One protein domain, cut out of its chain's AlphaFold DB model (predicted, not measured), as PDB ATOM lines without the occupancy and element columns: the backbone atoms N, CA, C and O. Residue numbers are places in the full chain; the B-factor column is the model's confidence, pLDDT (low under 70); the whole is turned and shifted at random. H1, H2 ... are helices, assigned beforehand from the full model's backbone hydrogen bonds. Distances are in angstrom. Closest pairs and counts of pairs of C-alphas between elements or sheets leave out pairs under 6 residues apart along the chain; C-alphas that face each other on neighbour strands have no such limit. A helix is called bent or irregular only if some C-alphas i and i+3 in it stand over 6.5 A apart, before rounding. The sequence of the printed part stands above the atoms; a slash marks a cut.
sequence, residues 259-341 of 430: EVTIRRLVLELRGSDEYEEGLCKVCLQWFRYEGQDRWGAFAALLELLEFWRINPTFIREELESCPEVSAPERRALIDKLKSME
ATOM      1  N   GLU A 259      49.075  27.250  18.391       92.19
ATOM      2  CA  GLU A 259      48.279  26.380  17.506       92.19
ATOM      3  C   GLU A 259      49.129  25.244  16.919       92.19
ATOM      4  O   GLU A 259      48.676  24.103  16.827       92.19
ATOM      5  N   VAL A 260      50.369  25.538  16.521       92.25
ATOM      6  CA  VAL A 260      51.271  24.562  15.895       92.25
ATOM      7  C   VAL A 260      51.567  23.392  16.840       92.25
ATOM      8  O   VAL A 260      51.642  22.244  16.391       92.25
ATOM      9  N   THR A 261      51.688  23.661  18.138       93.12
ATOM     10  CA  THR A 261      51.974  22.672  19.185       93.12
ATOM     11  C   THR A 261      50.764  21.776  19.445       93.12
ATOM     12  O   THR A 261      50.900  20.548  19.482       93.12
ATOM     13  N   ILE A 262      49.563  22.361  19.518       93.38
ATOM     14  CA  ILE A 262      48.304  21.609  19.649       93.38
ATOM     15  C   ILE A 262      48.019  20.787  18.387       93.38
ATOM     16  O   ILE A 262      47.659  19.613  18.459       93.38
ATOM     17  N   ARG A 263      48.251  21.357  17.202       93.38
ATOM     18  CA  ARG A 263      48.107  20.647  15.926       93.38
ATOM     19  C   ARG A 263      49.038  19.440  15.849       93.38
ATOM     20  O   ARG A 263      48.616  18.389  15.376       93.38
ATOM     21  N   ARG A 264      50.288  19.567  16.309       93.44
ATOM     22  CA  ARG A 264      51.250  18.452  16.349       93.44
ATOM     23  C   ARG A 264      50.745  17.311  17.228       93.44
ATOM     24  O   ARG A 264      50.773  16.173  16.774       93.44
ATOM     25  N   LEU A 265      50.216  17.630  18.411       93.44
ATOM     26  CA  LEU A 265      49.600  16.650  19.308       93.44
ATOM     27  C   LEU A 265      48.481  15.870  18.598       93.44
ATOM     28  O   LEU A 265      48.485  14.640  18.607       93.44
ATOM     29  N   VAL A 266      47.550  16.575  17.945       92.69
ATOM     30  CA  VAL A 266      46.439  15.937  17.215       92.69
ATOM     31  C   VAL A 266      46.964  15.043  16.092       92.69
ATOM     32  O   VAL A 266      46.502  13.921  15.931       92.69
ATOM     33  N   LEU A 267      47.955  15.499  15.324       91.81
ATOM     34  CA  LEU A 267      48.538  14.708  14.236       91.81
ATOM     35  C   LEU A 267      49.270  13.447  14.715       91.81
ATOM     36  O   LEU A 267      49.286  12.465  13.972       91.81
ATOM     37  N   GLU A 268      49.879  13.492  15.900       91.19
ATOM     38  CA  GLU A 268      50.613  12.370  16.494       91.19
ATOM     39  C   GLU A 268      49.662  11.296  17.038       91.19
ATOM     40  O   GLU A 268      49.887  10.108  16.824       91.19
ATOM     41  N   LEU A 269      48.583  11.713  17.709       89.62
ATOM     42  CA  LEU A 269      47.696  10.804  18.444       89.62
ATOM     43  C   LEU A 269      46.402  10.426  17.704       89.62
ATOM     44  O   LEU A 269      45.696   9.520  18.159       89.62
ATOM     45  N   ARG A 270      46.073  11.086  16.584       85.62
ATOM     46  CA  ARG A 270      44.880  10.761  15.777       85.62
ATOM     47  C   ARG A 270      44.868   9.307  15.303       85.62
ATOM     48  O   ARG A 270      45.910   8.697  15.048       85.62
ATOM     49  N   GLY A 271      43.672   8.774  15.097       81.62
ATOM     50  CA  GLY A 271      43.450   7.410  14.625       81.62
ATOM     51  C   GLY A 271      43.566   6.349  15.723       81.62
ATOM     52  O   GLY A 271      43.433   5.158  15.425       81.62
ATOM     53  N   SER A 272      43.779   6.761  16.976       84.06
ATOM     54  CA  SER A 272      43.648   5.919  18.165       84.06
ATOM     55  C   SER A 272      42.284   6.139  18.813       84.06
ATOM     56  O   SER A 272      41.994   7.242  19.274       84.06
ATOM     57  N   ASP A 273      41.471   5.084  18.916       79.12
ATOM     58  CA  ASP A 273      40.141   5.153  19.547       79.12
ATOM     59  C   ASP A 273      40.201   5.645  21.003       79.12
ATOM     60  O   ASP A 273      39.244   6.221  21.511       79.12
ATOM     61  N   GLU A 274      41.339   5.445  21.675       84.38
ATOM     62  CA  GLU A 274      41.555   5.860  23.062       84.38
ATOM     63  C   GLU A 274      41.681   7.384  23.212       84.38
ATOM     64  O   GLU A 274      41.304   7.937  24.247       84.38
ATOM     65  N   TYR A 275      42.203   8.076  22.195       87.38
ATOM     66  CA  TYR A 275      42.615   9.475  22.330       87.38
ATOM     67  C   TYR A 275      41.691  10.474  21.639       87.38
ATOM     68  O   TYR A 275      41.721  11.635  22.030       87.38
ATOM     69  N   GLU A 276      40.842  10.078  20.686       89.19
ATOM     70  CA  GLU A 276      40.003  11.021  19.916       89.19
ATOM     71  C   GLU A 276      39.113  11.910  20.806       89.19
ATOM     72  O   GLU A 276      39.065  13.130  20.630       89.19
ATOM     73  N   GLU A 277      38.452  11.336  21.819       89.44
ATOM     74  CA  GLU A 277      37.649  12.125  22.766       89.44
ATOM     75  C   GLU A 277      38.532  13.068  23.600       89.44
ATOM     76  O   GLU A 277      38.200  14.241  23.784       89.44
ATOM     77  N   GLY A 278      39.682  12.581  24.072       89.88
ATOM     78  CA  GLY A 278      40.638  13.375  24.845       89.88
ATOM     79  C   GLY A 278      41.237  14.529  24.037       89.88
ATOM     80  O   GLY A 278      41.307  15.652  24.530       89.88
ATOM     81  N   LEU A 279      41.600  14.290  22.778       92.00
ATOM     82  CA  LEU A 279      42.095  15.306  21.850       92.00
ATOM     83  C   LEU A 279      41.038  16.376  21.594       92.00
ATOM     84  O   LEU A 279      41.357  17.566  21.603       92.00
ATOM     85  N   CYS A 280      39.776  15.973  21.428       90.44
ATOM     86  CA  CYS A 280      38.667  16.909  21.281       90.44
ATOM     87  C   CYS A 280      38.499  17.784  22.534       90.44
ATOM     88  O   CYS A 280      38.386  19.005  22.407       90.44
ATOM     89  N   LYS A 281      38.579  17.201  23.741       91.00
ATOM     90  CA  LYS A 281      38.563  17.955  25.011       91.00
ATOM     91  C   LYS A 281      39.708  18.964  25.095       91.00
ATOM     92  O   LYS A 281      39.461  20.117  25.433       91.00
ATOM     93  N   VAL A 282      40.929  18.564  24.738       92.25
ATOM     94  CA  VAL A 282      42.100  19.459  24.733       92.25
ATOM     95  C   VAL A 282      41.911  20.613  23.747       92.25
ATOM     96  O   VAL A 282      42.120  21.770  24.107       92.25
ATOM     97  N   CYS A 283      41.457  20.326  22.524       91.44
ATOM     98  CA  CYS A 283      41.188  21.360  21.521       91.44
ATOM     99  C   CYS A 283      40.088  22.324  21.982       91.44
ATOM    100  O   CYS A 283      40.201  23.530  21.773       91.44
ATOM    101  N   LEU A 284      39.036  21.804  22.622       90.06
ATOM    102  CA  LEU A 284      37.952  22.601  23.192       90.06
ATOM    103  C   LEU A 284      38.437  23.499  24.328       90.06
ATOM    104  O   LEU A 284      38.114  24.683  24.338       90.06
ATOM    105  N   GLN A 285      39.220  22.958  25.259       91.06
ATOM    106  CA  GLN A 285      39.804  23.721  26.361       91.06
ATOM    107  C   GLN A 285      40.695  24.853  25.830       91.06
ATOM    108  O   GLN A 285      40.537  26.003  26.235       91.06
ATOM    109  N   TRP A 286      41.559  24.550  24.859       92.62
ATOM    110  CA  TRP A 286      42.420  25.532  24.201       92.62
ATOM    111  C   TRP A 286      41.625  26.611  23.447       92.62
ATOM    112  O   TRP A 286      41.972  27.790  23.497       92.62
ATOM    113  N   PHE A 287      40.534  26.236  22.775       89.94
ATOM    114  CA  PHE A 287      39.648  27.184  22.098       89.94
ATOM    115  C   PHE A 287      38.897  28.086  23.084       89.94
ATOM    116  O   PHE A 287      38.819  29.290  22.857       89.94
ATOM    117  N   ARG A 288      38.378  27.538  24.191       87.62
ATOM    118  CA  ARG A 288      37.613  28.296  25.198       87.62
ATOM    119  C   ARG A 288      38.439  29.398  25.875       87.62
ATOM    120  O   ARG A 288      37.854  30.375  26.320       87.62
ATOM    121  N   TYR A 289      39.765  29.265  25.918       86.56
ATOM    122  CA  TYR A 289      40.643  30.233  26.580       86.56
ATOM    123  C   TYR A 289      40.692  31.614  25.893       86.56
ATOM    124  O   TYR A 289      40.534  32.628  26.561       86.56
ATOM    125  N   GLU A 290      40.835  31.676  24.563       80.06
ATOM    126  CA  GLU A 290      40.795  32.946  23.794       80.06
ATOM    127  C   GLU A 290      39.511  33.109  22.959       80.06
ATOM    128  O   GLU A 290      39.297  34.114  22.279       80.06
ATOM    129  N   GLY A 291      38.626  32.113  22.992       78.81
ATOM    130  CA  GLY A 291      37.319  32.147  22.356       78.81
ATOM    131  C   GLY A 291      37.383  32.377  20.845       78.81
ATOM    132  O   GLY A 291      37.935  31.587  20.081       78.81
ATOM    133  N   GLN A 292      36.735  33.452  20.392       75.44
ATOM    134  CA  GLN A 292      36.400  33.684  18.982       75.44
ATOM    135  C   GLN A 292      37.623  33.800  18.063       75.44
ATOM    136  O   GLN A 292      37.550  33.353  16.914       75.44
ATOM    137  N   ASP A 293      38.732  34.341  18.566       83.31
ATOM    138  CA  ASP A 293      39.933  34.619  17.773       83.31
ATOM    139  C   ASP A 293      40.640  33.332  17.321       83.31
ATOM    140  O   ASP A 293      41.242  33.285  16.247       83.31
ATOM    141  N   ARG A 294      40.456  32.234  18.067       88.88
ATOM    142  CA  ARG A 294      41.004  30.908  17.740       88.88
ATOM    143  C   ARG A 294      40.092  30.060  16.854       88.88
ATOM    144  O   ARG A 294      40.461  28.936  16.525       88.88
ATOM    145  N   TRP A 295      38.922  30.548  16.420       88.50
ATOM    146  CA  TRP A 295      37.967  29.710  15.674       88.50
ATOM    147  C   TRP A 295      38.552  29.120  14.384       88.50
ATOM    148  O   TRP A 295      38.318  27.951  14.097       88.50
ATOM    149  N   GLY A 296      39.311  29.899  13.604       88.88
ATOM    150  CA  GLY A 296      39.909  29.404  12.356       88.88
ATOM    151  C   GLY A 296      40.879  28.241  12.593       88.88
ATOM    152  O   GLY A 296      40.814  27.223  11.904       88.88
ATOM    153  N   ALA A 297      41.718  28.373  13.622       91.12
ATOM    154  CA  ALA A 297      42.628  27.334  14.084       91.12
ATOM    155  C   ALA A 297      41.864  26.110  14.605       91.12
ATOM    156  O   ALA A 297      42.119  24.983  14.186       91.12
ATOM    157  N   PHE A 298      40.868  26.335  15.463       91.06
ATOM    158  CA  PHE A 298      40.037  25.284  16.036       91.06
ATOM    159  C   PHE A 298      39.271  24.500  14.963       91.06
ATOM    160  O   PHE A 298      39.301  23.275  14.972       91.06
ATOM    161  N   ALA A 299      38.666  25.173  13.982       88.94
ATOM    162  CA  ALA A 299      38.007  24.527  12.848       88.94
ATOM    163  C   ALA A 299      38.971  23.613  12.076       88.94
ATOM    164  O   ALA A 299      38.619  22.481  11.751       88.94
ATOM    165  N   ALA A 300      40.205  24.069  11.843       91.31
ATOM    166  CA  ALA A 300      41.227  23.260  11.189       91.31
ATOM    167  C   ALA A 300      41.704  22.076  12.050       91.31
ATOM    168  O   ALA A 300      42.088  21.054  11.490       91.31
ATOM    169  N   LEU A 301      41.686  22.188  13.384       92.00
ATOM    170  CA  LEU A 301      41.950  21.067  14.295       92.00
ATOM    171  C   LEU A 301      40.806  20.049  14.271       92.00
ATOM    172  O   LEU A 301      41.065  18.851  14.206       92.00
ATOM    173  N   LEU A 302      39.551  20.508  14.256       89.19
ATOM    174  CA  LEU A 302      38.384  19.628  14.171       89.19
ATOM    175  C   LEU A 302      38.365  18.816  12.871       89.19
ATOM    176  O   LEU A 302      38.013  17.644  12.891       89.19
ATOM    177  N   GLU A 303      38.788  19.393  11.746       90.31
ATOM    178  CA  GLU A 303      38.909  18.650  10.481       90.31
ATOM    179  C   GLU A 303      39.974  17.538  10.515       90.31
ATOM    180  O   GLU A 303      39.950  16.649   9.665       90.31
ATOM    181  N   LEU A 304      40.907  17.576  11.472       89.94
ATOM    182  CA  LEU A 304      41.907  16.523  11.666       89.94
ATOM    183  C   LEU A 304      41.414  15.385  12.566       89.94
ATOM    184  O   LEU A 304      42.032  14.322  12.547       89.94
ATOM    185  N   LEU A 305      40.357  15.617  13.350       89.25
ATOM    186  CA  LEU A 305      39.785  14.630  14.262       89.25
ATOM    187  C   LEU A 305      38.838  13.688  13.520       89.25
ATOM    188  O   LEU A 305      38.046  14.096  12.666       89.25
ATOM    189  N   GLU A 306      38.873  12.415  13.895       85.94
ATOM    190  CA  GLU A 306      38.015  11.392  13.304       85.94
ATOM    191  C   GLU A 306      36.683  11.340  14.065       85.94
ATOM    192  O   GLU A 306      36.444  10.473  14.904       85.94
ATOM    193  N   PHE A 307      35.787  12.292  13.774       83.56
ATOM    194  CA  PHE A 307      34.508  12.476  14.483       83.56
ATOM    195  C   PHE A 307      33.623  11.224  14.559       83.56
ATOM    196  O   PHE A 307      32.838  11.094  15.497       83.56
ATOM    197  N   TRP A 308      33.756  10.291  13.613       80.81
ATOM    198  CA  TRP A 308      33.033   9.016  13.639       80.81
ATOM    199  C   TRP A 308      33.477   8.079  14.773       80.81
ATOM    200  O   TRP A 308      32.736   7.157  15.110       80.81
ATOM    201  N   ARG A 309      34.658   8.295  15.366       82.94
ATOM    202  CA  ARG A 309      35.165   7.543  16.529       82.94
ATOM    203  C   ARG A 309      34.782   8.171  17.863       82.94
ATOM    204  O   ARG A 309      34.844   7.510  18.894       82.94
ATOM    205  N   ILE A 310      34.385   9.441  17.856       86.69
ATOM    206  CA  ILE A 310      33.999  10.168  19.063       86.69
ATOM    207  C   ILE A 310      32.570   9.782  19.448       86.69
ATOM    208  O   ILE A 310      31.678   9.683  18.603       86.69
ATOM    209  N   ASN A 311      32.326   9.600  20.747       85.62
ATOM    210  CA  ASN A 311      30.994   9.284  21.242       85.62
ATOM    211  C   ASN A 311      29.984  10.402  20.876       85.62
ATOM    212  O   ASN A 311      30.182  11.564  21.247       85.62
ATOM    213  N   PRO A 312      28.859  10.082  20.208       83.88
ATOM    214  CA  PRO A 312      27.841  11.071  19.859       83.88
ATOM    215  C   PRO A 312      27.240  11.821  21.055       83.88
ATOM    216  O   PRO A 312      26.791  12.957  20.885       83.88
ATOM    217  N   THR A 313      27.198  11.211  22.248       85.44
ATOM    218  CA  THR A 313      26.723  11.899  23.462       85.44
ATOM    219  C   THR A 313      27.695  12.990  23.881       85.44
ATOM    220  O   THR A 313      27.262  14.116  24.100       85.44
ATOM    221  N   PHE A 314      28.997  12.697  23.867       87.31
ATOM    222  CA  PHE A 314      30.046  13.669  24.165       87.31
ATOM    223  C   PHE A 314      29.974  14.876  23.223       87.31
ATOM    224  O   PHE A 314      29.987  16.017  23.673       87.31
ATOM    225  N   ILE A 315      29.803  14.650  21.914       83.06
ATOM    226  CA  ILE A 315      29.688  15.754  20.949       83.06
ATOM    227  C   ILE A 315      28.494  16.660  21.289       83.06
ATOM    228  O   ILE A 315      28.599  17.884  21.221       83.06
ATOM    229  N   ARG A 316      27.356  16.075  21.669       82.94
ATOM    230  CA  ARG A 316      26.156  16.838  22.032       82.94
ATOM    231  C   ARG A 316      26.335  17.621  23.331       82.94
ATOM    232  O   ARG A 316      25.877  18.757  23.428       82.94
ATOM    233  N   GLU A 317      26.956  17.000  24.321       85.38
ATOM    234  CA  GLU A 317      27.069  17.543  25.674       85.38
ATOM    235  C   GLU A 317      28.197  18.557  25.822       85.38
ATOM    236  O   GLU A 317      28.028  19.509  26.573       85.38
ATOM    237  N   GLU A 318      29.303  18.406  25.093       84.25
ATOM    238  CA  GLU A 318      30.489  19.256  25.247       84.25
ATOM    239  C   GLU A 318      30.724  20.188  24.062       84.25
ATOM    240  O   GLU A 318      31.065  21.349  24.266       84.25
ATOM    241  N   LEU A 319      30.526  19.726  22.822       82.69
ATOM    242  CA  LEU A 319      30.808  20.539  21.633       82.69
ATOM    243  C   LEU A 319      29.596  21.386  21.209       82.69
ATOM    244  O   LEU A 319      29.750  22.566  20.902       82.69
ATOM    245  N   GLU A 320      28.386  20.817  21.197       82.12
ATOM    246  CA  GLU A 320      27.168  21.542  20.785       82.12
ATOM    247  C   GLU A 320      26.592  22.454  21.868       82.12
ATOM    248  O   GLU A 320      25.904  23.428  21.551       82.12
ATOM    249  N   SER A 321      26.856  22.143  23.137       82.62
ATOM    250  CA  SER A 321      26.448  22.966  24.276       82.62
ATOM    251  C   SER A 321      27.252  24.267  24.386       82.62
ATOM    252  O   SER A 321      26.814  25.189  25.075       82.62
ATOM    253  N   CYS A 322      28.390  24.370  23.685       78.56
ATOM    254  CA  CYS A 322      29.249  25.548  23.712       78.56
ATOM    255  C   CYS A 322      28.538  26.774  23.107       78.56
ATOM    256  O   CYS A 322      28.204  26.772  21.911       78.56
ATOM    257  N   PRO A 323      28.352  27.868  23.871       77.44
ATOM    258  CA  PRO A 323      27.751  29.091  23.347       77.44
ATOM    259  C   PRO A 323      28.597  29.716  22.229       77.44
ATOM    260  O   PRO A 323      28.047  30.293  21.288       77.44
ATOM    261  N   GLU A 324      29.914  29.537  22.248       78.19
ATOM    262  CA  GLU A 324      30.851  30.041  21.239       78.19
ATOM    263  C   GLU A 324      30.660  29.358  19.881       78.19
ATOM    264  O   GLU A 324      30.948  29.940  18.835       78.19
ATOM    265  N   VAL A 325      30.138  28.135  19.881       77.06
ATOM    266  CA  VAL A 325      29.920  27.298  18.695       77.06
ATOM    267  C   VAL A 325      28.499  27.476  18.136       77.06
ATOM    268  O   VAL A 325      28.176  27.024  17.039       77.06
ATOM    269  N   SER A 326      27.643  28.218  18.843       75.31
ATOM    270  CA  SER A 326      26.229  28.417  18.508       75.31
ATOM    271  C   SER A 326      25.967  29.187  17.203       75.31
ATOM    272  O   SER A 326      24.841  29.181  16.694       75.31
ATOM    273  N   ALA A 327      26.981  29.838  16.633       83.19
ATOM    274  CA  ALA A 327      26.852  30.538  15.363       83.19
ATOM    275  C   ALA A 327      26.504  29.558  14.218       83.19
ATOM    276  O   ALA A 327      27.047  28.452  14.152       83.19
ATOM    277  N   PRO A 328      25.616  29.944  13.283       79.31
ATOM    278  CA  PRO A 328      25.075  29.029  12.275       79.31
ATOM    279  C   PRO A 328      26.152  28.439  11.353       79.31
ATOM    280  O   PRO A 328      26.081  27.264  11.007       79.31
ATOM    281  N   GLU A 329      27.179  29.218  11.011       80.19
ATOM    282  CA  GLU A 329      28.311  28.765  10.188       80.19
ATOM    283  C   GLU A 329      29.147  27.684  10.891       80.19
ATOM    284  O   GLU A 329      29.632  26.749  10.258       80.19
ATOM    285  N   ARG A 330      29.268  27.777  12.219       83.62
ATOM    286  CA  ARG A 330      30.035  26.846  13.056       83.62
ATOM    287  C   ARG A 330      29.298  25.536  13.268       83.62
ATOM    288  O   ARG A 330      29.885  24.466  13.128       83.62
ATOM    289  N   ARG A 331      27.989  25.620  13.518       83.50
ATOM    290  CA  ARG A 331      27.113  24.443  13.564       83.50
ATOM    291  C   ARG A 331      27.118  23.689  12.242       83.50
ATOM    292  O   ARG A 331      27.256  22.476  12.256       83.50
ATOM    293  N   ALA A 332      27.066  24.396  11.111       85.88
ATOM    294  CA  ALA A 332      27.124  23.762   9.797       85.88
ATOM    295  C   ALA A 332      28.421  22.958   9.582       85.88
ATOM    296  O   ALA A 332      28.380  21.882   8.986       85.88
ATOM    297  N   LEU A 333      29.563  23.442  10.088       84.06
ATOM    298  CA  LEU A 333      30.821  22.691  10.056       84.06
ATOM    299  C   LEU A 333      30.740  21.417  10.909       84.06
ATOM    300  O   LEU A 333      31.159  20.355  10.460       84.06
ATOM    301  N   ILE A 334      30.172  21.504  12.110       84.06
ATOM    302  CA  ILE A 334      30.018  20.348  13.006       84.06
ATOM    303  C   ILE A 334      29.059  19.318  12.418       84.06
ATOM    304  O   ILE A 334      29.369  18.130  12.423       84.06
ATOM    305  N   ASP A 335      27.936  19.752  11.853       85.75
ATOM    306  CA  ASP A 335      26.991  18.867  11.173       85.75
ATOM    307  C   ASP A 335      27.649  18.171   9.975       85.75
ATOM    308  O   ASP A 335      27.474  16.965   9.778       85.75
ATOM    309  N   LYS A 336      28.483  18.897   9.218       86.81
ATOM    310  CA  LYS A 336      29.299  18.322   8.144       86.81
ATOM    311  C   LYS A 336      30.267  17.264   8.685       86.81
ATOM    312  O   LYS A 336      30.314  16.175   8.121       86.81
ATOM    313  N   LEU A 337      31.001  17.551   9.762       83.94
ATOM    314  CA  LEU A 337      31.959  16.620  10.375       83.94
ATOM    315  C   LEU A 337      31.273  15.361  10.921       83.94
ATOM    316  O   LEU A 337      31.759  14.257  10.706       83.94
ATOM    317  N   LYS A 338      30.090  15.505  11.525       81.56
ATOM    318  CA  LYS A 338      29.252  14.380  11.974       81.56
ATOM    319  C   LYS A 338      28.756  13.503  10.831       81.56
ATOM    320  O   LYS A 338      28.565  12.307  11.018       81.56
ATOM    321  N   SER A 339      28.491  14.104   9.672       83.00
ATOM    322  CA  SER A 339      28.016  13.385   8.487       83.00
ATOM    323  C   SER A 339      29.122  12.651   7.724       83.00
ATOM    324  O   SER A 339      28.816  11.947   6.761       83.00
ATOM    325  N   MET A 340      30.392  12.806   8.120       77.94
ATOM    326  CA  MET A 340      31.490  12.055   7.515       77.94
ATOM    327  C   MET A 340      31.405  10.590   7.952       77.94
ATOM    328  O   MET A 340      31.633  10.256   9.113       77.94
ATOM    329  N   GLU A 341      31.040   9.719   7.012       68.69
ATOM    330  CA  GLU A 341      31.100   8.270   7.203       68.69
ATOM    331  C   GLU A 341      32.557   7.788   7.285       68.69
ATOM    332  O   GLU A 341      33.446   8.411   6.691       68.69
TER     333      GLU A 341
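This is residues 259 to 341 of the 430 residues of the protein "BTB POZ domain-containing protein" of Klebsormidium nitens (UniProt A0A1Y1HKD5). One long helix, H2, folds back on itself near residues 290 and 291 into two side-by-side arms, H2a and H2b, which make the middle of an all-helix domain. H1 packs along one side of this pair, touching both arms, while on the other side H3 lies beside H2a and H4 beside H2b, more loosely, so that five helical rods run roughly along one direction. The printed part has 83 residues with four named helices, H1, H2, H3 and H4 in that order along the chain, and no named strand. It is compact, with a radius of gyration of the C-alphas of 11.7 A and spans of 30 by 27 by 18 A.

H2, residues 276 to 302, was assigned as one helix by its hydrogen bonds but is bent: C-alphas 289 and 292 are 9.4 A apart. Its arms, H2a at residues 276 to 289 and H2b at residues 292 to 302, touch and run opposite ways at a shallow tilt of 13 degrees; their closest C-alphas, of Phe 287 and Arg 294, are 5.9 A apart. H2b is itself irregular, with C-alphas 293 and 296 7.5 A apart. H1, residues 259 to 269, forms a helical hairpin with H2a, at a shallow tilt of 10 degrees, opposite ways; their closest C-alphas, of Val 266 and Leu 279, are 6.4 A apart. H1 only just touches H2b, with 3 pairs of C-alphas within 8 A, the closest being Arg 263 and Leu 301 at 6.4 A. H3, residues 312 to 319, is close to H2a but not clearly touching; their closest C-alphas, of Leu 284 and Leu 319, are 7.6 A apart. H4, residues 328 to 338, is close to H2b but not clearly touching; their closest C-alphas, of Ala 299 and Leu 333, are 7.9 A apart. H3 and H4 are near each other, and both are apart from H1. Each O i to N i+4 pair is within hydrogen-bond range in H1, H2a, H3 and H4, and 5 of 7 are in H2b.

From first to last C-alpha, H2a measures 20.3 A, H2b 15.0 A, H1 15.6 A, H4 15.2 A and H3 10.1 A. H1 begins at C-alpha 259, (48.279, 26.380, 17.506). H2a begins at C-alpha 276, (40.003, 11.021, 19.916), and H4 ends at C-alpha 338, (29.252, 14.380, 11.974).

The two C-alphas farthest apart, of Glu 290 and Glu 341, are 31.3 A apart. The printed part has no cut, and its three links are short but not tight. The mean pLDDT of the printed part is 86.1; residue 341 is under 70.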